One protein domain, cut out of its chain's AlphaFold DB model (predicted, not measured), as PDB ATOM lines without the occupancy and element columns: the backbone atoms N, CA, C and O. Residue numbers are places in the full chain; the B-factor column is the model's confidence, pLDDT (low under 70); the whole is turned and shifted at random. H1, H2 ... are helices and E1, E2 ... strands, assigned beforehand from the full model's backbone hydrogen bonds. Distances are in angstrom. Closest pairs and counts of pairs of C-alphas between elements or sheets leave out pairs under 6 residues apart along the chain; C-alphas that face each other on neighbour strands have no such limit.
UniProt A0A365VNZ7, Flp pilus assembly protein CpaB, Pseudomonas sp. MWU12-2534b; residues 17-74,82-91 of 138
ATOM      1  N   LYS A  17      32.506 -26.519 186.870       90.44
ATOM      2  CA  LYS A  17      33.952 -26.773 186.887       90.44
ATOM      3  C   LYS A  17      34.526 -26.757 185.474       90.44
ATOM      4  O   LYS A  17      33.854 -27.135 184.517       90.44
ATOM      5  N   ILE A  18      35.777 -26.322 185.356       90.94
ATOM      6  CA  ILE A  18      36.536 -26.394 184.107       90.94
ATOM      7  C   ILE A  18      36.976 -27.847 183.892       90.94
ATOM      8  O   ILE A  18      37.637 -28.429 184.749       90.94
ATOM      9  N   VAL A  19      36.585 -28.432 182.758       91.00
ATOM     10  CA  VAL A  19      36.935 -29.818 182.393       91.00
ATOM     11  C   VAL A  19      38.240 -29.857 181.603       91.00
ATOM     12  O   VAL A  19      39.111 -30.673 181.885       91.00
ATOM     13  N   LEU A  20      38.372 -28.958 180.625       90.62
ATOM     14  CA  LEU A  20      39.552 -28.786 179.786       90.62
ATOM     15  C   LEU A  20      39.824 -27.291 179.611       90.62
ATOM     16  O   LEU A  20      38.891 -26.492 179.508       90.62
ATOM     17  N   GLU A  21      41.098 -26.927 179.539       89.38
ATOM     18  CA  GLU A  21      41.556 -25.572 179.243       89.38
ATOM     19  C   GLU A  21      42.615 -25.588 178.137       89.38
ATOM     20  O   GLU A  21      43.203 -26.629 177.853       89.38
ATOM     21  N   HIS A  22      42.839 -24.429 177.507       88.50
ATOM     22  CA  HIS A  22      43.869 -24.241 176.471       88.50
ATOM     23  C   HIS A  22      43.773 -25.213 175.290       88.50
ATOM     24  O   HIS A  22      44.772 -25.757 174.830       88.50
ATOM     25  N   ILE A  23      42.560 -25.395 174.775       89.56
ATOM     26  CA  ILE A  23      42.308 -26.226 173.598       89.56
ATOM     27  C   ILE A  23      42.227 -25.352 172.347       89.56
ATOM     28  O   ILE A  23      41.538 -24.326 172.347       89.56
ATOM     29  N   LEU A  24      42.912 -25.762 171.276       88.75
ATOM     30  CA  LEU A  24      42.865 -25.056 170.001       88.75
ATOM     31  C   LEU A  24      41.532 -25.324 169.293       88.75
ATOM     32  O   LEU A  24      41.071 -26.461 169.192       88.75
ATOM     33  N   VAL A  25      40.916 -24.260 168.783       90.62
ATOM     34  CA  VAL A  25      39.704 -24.343 167.965       90.62
ATOM     35  C   VAL A  25      40.111 -24.375 166.496       90.62
ATOM     36  O   VAL A  25      40.759 -23.446 166.021       90.62
ATOM     37  N   LEU A  26      39.700 -25.420 165.775       89.81
ATOM     38  CA  LEU A  26      39.980 -25.581 164.344       89.81
ATOM     39  C   LEU A  26      38.923 -24.898 163.477       89.81
ATOM     40  O   LEU A  26      39.245 -24.282 162.464       89.81
ATOM     41  N   ALA A  27      37.652 -25.014 163.867       88.06
ATOM     42  CA  ALA A  27      36.543 -24.467 163.098       88.06
ATOM     43  C   ALA A  27      35.341 -24.125 163.980       88.06
ATOM     44  O   ALA A  27      35.064 -24.796 164.977       88.06
ATOM     45  N   VAL A  28      34.587 -23.111 163.554       87.94
ATOM     46  CA  VAL A  28      33.264 -22.768 164.082       87.94
ATOM     47  C   VAL A  28      32.271 -22.762 162.925       87.94
ATOM     48  O   VAL A  28      32.543 -22.197 161.869       87.94
ATOM     49  N   ALA A  29      31.126 -23.407 163.110       82.12
ATOM     50  CA  ALA A  29      30.060 -23.469 162.124       82.12
ATOM     51  C   ALA A  29      28.729 -23.130 162.791       82.12
ATOM     52  O   ALA A  29      28.430 -23.596 163.889       82.12
ATOM     53  N   GLN A  30      27.921 -22.315 162.122       76.38
ATOM     54  CA  GLN A  30      26.547 -22.048 162.526       76.38
ATOM     55  C   GLN A  30      25.646 -22.643 161.459       76.38
ATOM     56  O   GLN A  30      25.669 -22.199 160.311       76.38
ATOM     57  N   GLN A  31      24.878 -23.668 161.813       66.62
ATOM     58  CA  GLN A  31      23.913 -24.230 160.882       66.62
ATOM     59  C   GLN A  31      22.604 -23.462 161.038       66.62
ATOM     60  O   GLN A  31      21.939 -23.532 162.073       66.62
ATOM     61  N   VAL A  32      22.271 -22.681 160.011       63.69
ATOM     62  CA  VAL A  32      21.008 -21.950 159.907       63.69
ATOM     63  C   VAL A  32      20.086 -22.768 159.010       63.69
ATOM     64  O   VAL A  32      20.184 -22.694 157.788       63.69
ATOM     65  N   SER A  33      19.209 -23.573 159.608       62.16
ATOM     66  CA  SER A  33      18.116 -24.195 158.853       62.16
ATOM     67  C   SER A  33      17.060 -23.133 158.540       62.16
ATOM     68  O   SER A  33      16.580 -22.447 159.445       62.16
ATOM     69  N   ARG A  34      16.726 -22.979 157.254       63.50
ATOM     70  CA  ARG A  34      15.680 -22.078 156.735       63.50
ATOM     71  C   ARG A  34      14.370 -22.831 156.464       63.50
ATOM     72  O   ARG A  34      13.676 -22.511 155.509       63.50
ATOM     73  N   ASP A  35      14.057 -23.829 157.280       62.44
ATOM     74  CA  ASP A  35      12.784 -24.542 157.196       62.44
ATOM     75  C   ASP A  35      11.793 -23.919 158.188       62.44
ATOM     76  O   ASP A  35      12.138 -23.595 159.328       62.44
ATOM     77  N   ASP A  36      10.592 -23.656 157.686       63.25
ATOM     78  CA  ASP A  36       9.607 -22.707 158.191       63.25
ATOM     79  C   ASP A  36       9.266 -22.777 159.696       63.25
ATOM     80  O   ASP A  36       9.156 -23.830 160.325       63.25
ATOM     81  N   THR A  37       8.948 -21.592 160.231       63.62
ATOM     82  CA  THR A  37       8.324 -21.250 161.534       63.62
ATOM     83  C   THR A  37       9.214 -20.959 162.757       63.62
ATOM     84  O   THR A  37       8.733 -20.260 163.648       63.62
ATOM     85  N   ALA A  38      10.496 -21.350 162.815       63.16
ATOM     86  CA  ALA A  38      11.460 -20.786 163.787       63.16
ATOM     87  C   ALA A  38      12.927 -21.150 163.453       63.16
ATOM     88  O   ALA A  38      13.303 -22.317 163.592       63.16
ATOM     89  N   PRO A  39      13.803 -20.193 163.086       59.16
ATOM     90  CA  PRO A  39      15.212 -20.490 162.836       59.16
ATOM     91  C   PRO A  39      15.918 -20.891 164.141       59.16
ATOM     92  O   PRO A  39      16.204 -20.056 165.000       59.16
ATOM     93  N   LYS A  40      16.227 -22.183 164.294       64.44
ATOM     94  CA  LYS A  40      17.077 -22.687 165.380       64.44
ATOM     95  C   LYS A  40      18.536 -22.614 164.938       64.44
ATOM     96  O   LYS A  40      18.997 -23.454 164.174       64.44
ATOM     97  N   VAL A  41      19.265 -21.618 165.435       66.06
ATOM     98  CA  VAL A  41      20.715 -21.520 165.222       66.06
ATOM     99  C   VAL A  41      21.398 -22.550 166.117       66.06
ATOM    100  O   VAL A  41      21.400 -22.409 167.340       66.06
ATOM    101  N   VAL A  42      21.964 -23.599 165.518       70.88
ATOM    102  CA  VAL A  42      22.863 -24.512 166.233       70.88
ATOM    103  C   VAL A  42      24.306 -24.132 165.929       70.88
ATOM    104  O   VAL A  42      24.696 -23.978 164.771       70.88
ATOM    105  N   ASN A  43      25.095 -23.954 166.985       72.88
ATOM    106  CA  ASN A  43      26.525 -23.686 166.888       72.88
ATOM    107  C   ASN A  43      27.282 -25.012 167.027       72.88
ATOM    108  O   ASN A  43      27.093 -25.730 168.011       72.88
ATOM    109  N   ALA A  44      28.144 -25.320 166.065       84.25
ATOM    110  CA  ALA A  44      29.081 -26.433 166.101       84.25
ATOM    111  C   ALA A  44      30.514 -25.888 166.175       84.25
ATOM    112  O   ALA A  44      30.871 -24.945 165.469       84.25
ATOM    113  N   VAL A  45      31.338 -26.475 167.042       88.88
ATOM    114  CA  VAL A  45      32.736 -26.076 167.252       88.88
ATOM    115  C   VAL A  45      33.606 -27.325 167.158       88.88
ATOM    116  O   VAL A  45      33.316 -28.320 167.819       88.88
ATOM    117  N   THR A  46      34.654 -27.272 166.334       91.56
ATOM    118  CA  THR A  46      35.631 -28.359 166.159       91.56
ATOM    119  C   THR A  46      36.916 -28.004 166.900       91.56
ATOM    120  O   THR A  46      37.451 -26.910 166.709       91.56
ATOM    121  N   LEU A  47      37.402 -28.916 167.742       92.44
ATOM    122  CA  LEU A  47      38.537 -28.714 168.645       92.44
ATOM    123  C   LEU A  47      39.684 -29.675 168.305       92.44
ATOM    124  O   LEU A  47      39.428 -30.822 167.946       92.44
ATOM    125  N   GLU A  48      40.928 -29.229 168.462       92.50
ATOM    126  CA  GLU A  48      42.111 -30.095 168.417       92.50
ATOM    127  C   GLU A  48      42.383 -30.656 169.818       92.50
ATOM    128  O   GLU A  48      42.814 -29.929 170.713       92.50
ATOM    129  N   VAL A  49      42.092 -31.941 170.020       94.69
ATOM    130  CA  VAL A  49      42.194 -32.619 171.323       94.69
ATOM    131  C   VAL A  49      42.907 -33.961 171.197       94.69
ATOM    132  O   VAL A  49      42.880 -34.598 170.144       94.69
ATOM    133  N   THR A  50      43.515 -34.417 172.291       96.25
ATOM    134  CA  THR A  50      44.034 -35.788 172.393       96.25
ATOM    135  C   THR A  50      42.905 -36.789 172.693       96.25
ATOM    136  O   THR A  50      41.841 -36.382 173.168       96.25
ATOM    137  N   PRO A  51      43.101 -38.106 172.468       95.88
ATOM    138  CA  PRO A  51      42.068 -39.110 172.752       95.88
ATOM    139  C   PRO A  51      41.558 -39.101 174.204       95.88
ATOM    140  O   PRO A  51      40.350 -39.064 174.419       95.88
ATOM    141  N   ASP A  52      42.452 -39.014 175.199       96.00
ATOM    142  CA  ASP A  52      42.070 -38.927 176.626       96.00
ATOM    143  C   ASP A  52      41.225 -37.672 176.922       96.00
ATOM    144  O   ASP A  52      40.263 -37.714 177.688       96.00
ATOM    145  N   GLN A  53      41.531 -36.544 176.275       94.25
ATOM    146  CA  GLN A  53      40.730 -35.326 176.409       94.25
ATOM    147  C   GLN A  53      39.351 -35.470 175.755       94.25
ATOM    148  O   GLN A  53      38.364 -34.983 176.310       94.25
ATOM    149  N   ALA A  54      39.266 -36.140 174.603       94.31
ATOM    150  CA  ALA A  54      38.005 -36.383 173.909       94.31
ATOM    151  C   ALA A  54      37.050 -37.239 174.756       94.31
ATOM    152  O   ALA A  54      35.882 -36.883 174.894       94.31
ATOM    153  N   GLU A  55      37.557 -38.297 175.390       95.25
ATOM    154  CA  GLU A  55      36.776 -39.154 176.292       95.25
ATOM    155  C   GLU A  55      36.231 -38.371 177.497       95.25
ATOM    156  O   GLU A  55      35.044 -38.456 177.823       95.25
ATOM    157  N   ARG A  56      37.067 -37.535 178.131       94.12
ATOM    158  CA  ARG A  56      36.639 -36.669 179.246       94.12
ATOM    159  C   ARG A  56      35.585 -35.656 178.820       94.12
ATOM    160  O   ARG A  56      34.658 -35.382 179.579       94.12
ATOM    161  N   LEU A  57      35.736 -35.077 177.630       93.31
ATOM    162  CA  LEU A  57      34.784 -34.115 177.089       93.31
ATOM    163  C   LEU A  57      33.435 -34.779 176.799       93.31
ATOM    164  O   LEU A  57      32.398 -34.200 177.120       93.31
ATOM    165  N   ASP A  58      33.445 -35.978 176.223       92.88
ATOM    166  CA  ASP A  58      32.229 -36.732 175.925       92.88
ATOM    167  C   ASP A  58      31.480 -37.122 177.208       92.88
ATOM    168  O   ASP A  58      30.290 -36.835 177.347       92.88
ATOM    169  N   LEU A  59      32.203 -37.619 178.218       94.12
ATOM    170  CA  LEU A  59      31.636 -37.882 179.544       94.12
ATOM    171  C   LEU A  59      31.058 -36.612 180.184       94.12
ATOM    172  O   LEU A  59      29.971 -36.622 180.764       94.12
ATOM    173  N   ALA A  60      31.760 -35.485 180.077       92.38
ATOM    174  CA  ALA A  60      31.271 -34.230 180.629       92.38
ATOM    175  C   ALA A  60      29.982 -33.752 179.932       92.38
ATOM    176  O   ALA A  60      29.090 -33.222 180.597       92.38
ATOM    177  N   ARG A  61      29.840 -33.994 178.618       90.94
ATOM    178  CA  ARG A  61      28.596 -33.737 177.866       90.94
ATOM    179  C   ARG A  61      27.452 -34.650 178.288       90.94
ATOM    180  O   ARG A  61      26.307 -34.214 178.242       90.94
ATOM    181  N   SER A  62      27.728 -35.899 178.662       92.19
ATOM    182  CA  SER A  62      26.672 -36.819 179.095       92.19
ATOM    183  C   SER A  62      26.174 -36.517 180.510       92.19
ATOM    184  O   SER A  62      25.005 -36.740 180.807       92.19
ATOM    185  N   VAL A  63      27.052 -36.020 181.389       90.12
ATOM    186  CA  VAL A  63      26.726 -35.732 182.798       90.12
ATOM    187  C   VAL A  63      26.022 -34.382 182.978       90.12
ATOM    188  O   VAL A  63      25.222 -34.232 183.902       90.12
ATOM    189  N   GLY A  64      26.287 -33.390 182.122       88.56
ATOM    190  CA  GLY A  64      25.732 -32.049 182.299       88.56
ATOM    191  C   GLY A  64      25.797 -31.158 181.064       88.56
ATOM    192  O   GLY A  64      25.943 -31.610 179.933       88.56
ATOM    193  N   THR A  65      25.651 -29.852 181.285       89.56
ATOM    194  CA  THR A  65      25.736 -28.847 180.223       89.56
ATOM    195  C   THR A  65      27.147 -28.280 180.136       89.56
ATOM    196  O   THR A  65      27.759 -27.927 181.144       89.56
ATOM    197  N   LEU A  66      27.663 -28.165 178.912       90.06
ATOM    198  CA  LEU A  66      28.948 -27.523 178.654       90.06
ATOM    199  C   LEU A  66      28.750 -26.120 178.097       90.06
ATOM    200  O   LEU A  66      27.967 -25.909 177.170       90.06
ATOM    201  N   SER A  67      29.536 -25.190 178.626       89.44
ATOM    202  CA  SER A  67      29.663 -23.827 178.120       89.44
ATOM    203  C   SER A  67      31.121 -23.576 177.779       89.44
ATOM    204  O   SER A  67      32.007 -23.855 178.585       89.44
ATOM    205  N   LEU A  68      31.369 -23.054 176.582       89.94
ATOM    206  CA  LEU A  68      32.706 -22.704 176.125       89.94
ATOM    207  C   LEU A  68      32.872 -21.189 176.200       89.94
ATOM    208  O   LEU A  68      31.963 -20.438 175.845       89.94
ATOM    209  N   VAL A  69      34.047 -20.747 176.641       88.44
ATOM    210  CA  VAL A  69      34.411 -19.331 176.714       88.44
ATOM    211  C   VAL A  69      35.805 -19.173 176.128       88.44
ATOM    212  O   VAL A  69      36.701 -19.961 176.427       88.44
ATOM    213  N   LEU A  70      35.990 -18.168 175.272       87.62
ATOM    214  CA  LEU A  70      37.289 -17.897 174.668       87.62
ATOM    215  C   LEU A  70      38.218 -17.236 175.689       87.62
ATOM    216  O   LEU A  70      37.874 -16.219 176.292       87.62
ATOM    217  N   ARG A  71      39.410 -17.813 175.848       86.81
ATOM    218  CA  ARG A  71      40.516 -17.246 176.624       86.81
ATOM    219  C   ARG A  71      41.497 -16.560 175.676       86.81
ATOM    220  O   ARG A  71      41.613 -16.935 174.514       86.81
ATOM    221  N   ASN A  72      42.210 -15.550 176.166       85.88
ATOM    222  CA  ASN A  72      43.279 -14.918 175.397       85.88
ATOM    223  C   ASN A  72      44.377 -15.946 175.054       85.88
ATOM    224  O   ASN A  72      44.894 -16.614 175.946       85.88
ATOM    225  N   GLN A  73      44.772 -16.007 173.781       78.50
ATOM    226  CA  GLN A  73      45.768 -16.937 173.231       78.50
ATOM    227  C   GLN A  73      47.150 -16.811 173.908       78.50
ATOM    228  O   GLN A  73      47.941 -17.750 173.919       78.50
ATOM    229  N   VAL A  74      47.467 -15.626 174.444       85.62
ATOM    230  CA  VAL A  74      48.767 -15.331 175.078       85.62
ATOM    231  C   VAL A  74      48.809 -15.800 176.541       85.62
ATOM    232  O   VAL A  74      49.883 -15.921 177.131       85.62
ATOM    233  N   ASP A  82      38.587 -25.096 191.891       83.56
ATOM    234  CA  ASP A  82      37.730 -26.008 192.663       83.56
ATOM    235  C   ASP A  82      36.294 -26.089 192.115       83.56
ATOM    236  O   ASP A  82      35.543 -27.011 192.433       83.56
ATOM    237  N   GLY A  83      35.944 -25.178 191.205       85.69
ATOM    238  CA  GLY A  83      34.607 -25.024 190.654       85.69
ATOM    239  C   GLY A  83      33.753 -24.083 191.502       85.69
ATOM    240  O   GLY A  83      34.066 -23.779 192.650       85.69
ATOM    241  N   ALA A  84      32.678 -23.574 190.913       86.19
ATOM    242  CA  ALA A  84      31.762 -22.646 191.564       86.19
ATOM    243  C   ALA A  84      30.390 -23.297 191.741       86.19
ATOM    244  O   ALA A  84      29.855 -23.902 190.813       86.19
ATOM    245  N   THR A  85      29.795 -23.141 192.920       87.56
ATOM    246  CA  THR A  85      28.412 -23.540 193.201       87.56
ATOM    247  C   THR A  85      27.550 -22.303 193.423       87.56
ATOM    248  O   THR A  85      28.052 -21.206 193.670       87.56
ATOM    249  N   LYS A  86      26.223 -22.461 193.386       85.94
ATOM    250  CA  LYS A  86      25.297 -21.356 193.689       85.94
ATOM    251  C   LYS A  86      25.595 -20.700 195.048       85.94
ATOM    252  O   LYS A  86      25.477 -19.488 195.171       85.94
ATOM    253  N   LEU A  87      26.016 -21.478 196.049       84.19
ATOM    254  CA  LEU A  87      26.341 -20.971 197.387       84.19
ATOM    255  C   LEU A  87      27.618 -20.123 197.389       84.19
ATOM    256  O   LEU A  87      27.591 -19.003 197.899       84.19
ATOM    257  N   THR A  88      28.692 -20.605 196.747       84.00
ATOM    258  CA  THR A  88      29.960 -19.860 196.655       84.00
ATOM    259  C   THR A  88      29.802 -18.575 195.840       84.00
ATOM    260  O   THR A  88      30.415 -17.567 196.167       84.00
ATOM    261  N   LEU A  89      28.948 -18.577 194.808       82.81
ATOM    262  CA  LEU A  89      28.652 -17.382 194.007       82.81
ATOM    263  C   LEU A  89      27.830 -16.333 194.769       82.81
ATOM    264  O   LEU A  89      28.016 -15.140 194.553       82.81
ATOM    265  N   LEU A  90      26.927 -16.765 195.652       84.38
ATOM    266  CA  LEU A  90      26.087 -15.879 196.464       84.38
ATOM    267  C   LEU A  90      26.759 -15.466 197.788       84.38
ATOM    268  O   LEU A  90      26.094 -14.911 198.661       84.38
ATOM    269  N   GLY A  91      28.057 -15.746 197.955       70.81
ATOM    270  CA  GLY A  91      28.833 -15.354 199.136       70.81
ATOM    271  C   GLY A  91      28.444 -16.087 200.424       70.81
ATOM    272  O   GLY A  91      28.831 -15.661 201.510       70.81
TER     273      GLY A  91
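What this domain is: This is residues 17 to 74 and 82 to 91 of the 138 residues of the protein "Flp pilus assembly protein CpaB" of Pseudomonas sp. MWU12-2534b (UniProt A0A365VNZ7). A long, narrow hairpin of two strands, E1 and E2, leads into one helix, H1, for which the chain folds back after E2; beyond a cut, the last residues with the little helix H2 stick out by themselves. The pieces make a loose, open assembly. The printed part has 68 residues with two named strands and two named helices, in the order E1, E2, H1, H2; the one sheet, E1 - E2, is antiparallel. The class is mixed, with 17 residues in helices and 17 in strands. The radius of gyration of the C-alphas is 15.7 A and the spans are 44 by 33 by 28 A.

Where its parts are: Start at Lys 17 and go on to C-alpha 24 at (42.865, -25.056, 170.001), where E1, residues 24 to 32, begins its 24.3 A. E2, residues 41 to 48, runs 23.3 A. Find C-alpha 51 at (42.068, -39.110, 172.752); from there H1, residues 51 to 63, runs 18.6 A. H2, residues 86 to 89, ends at C-alpha 89, (28.652, -17.382, 194.007).

How they stand to each other: Look first at the hairpin: E1 and E2 are antiparallel, their directions 161 degrees apart. C-alphas 25 and 47 face each other at 4.6 A. N 29 and O 44, 2.8 A apart, and N 44 and O 29, also 2.8 A apart, are within hydrogen-bond range. H1 is apart from E1, and H2 is apart from E1, E2 and H1. In H1 every O i to N i+4 pair is within hydrogen-bond range; H2 is too short for such a pair, and 0 of its 1 O i to N i+3 pair is within range.

The domain as a whole: The C-alphas of Asp 35 and Gly 91 are the two farthest apart, at 45.8 A. Residues 75 to 81 are not printed, and C-alphas 74 and 82 are 23.3 A apart across this cut. Of the links printed whole, E2 to H1 is tight, E1 to E2 short. Residues 86 to 91 stand free. Mean pLDDT of the printed part is 84.2; residues 31 to 41 are under 70.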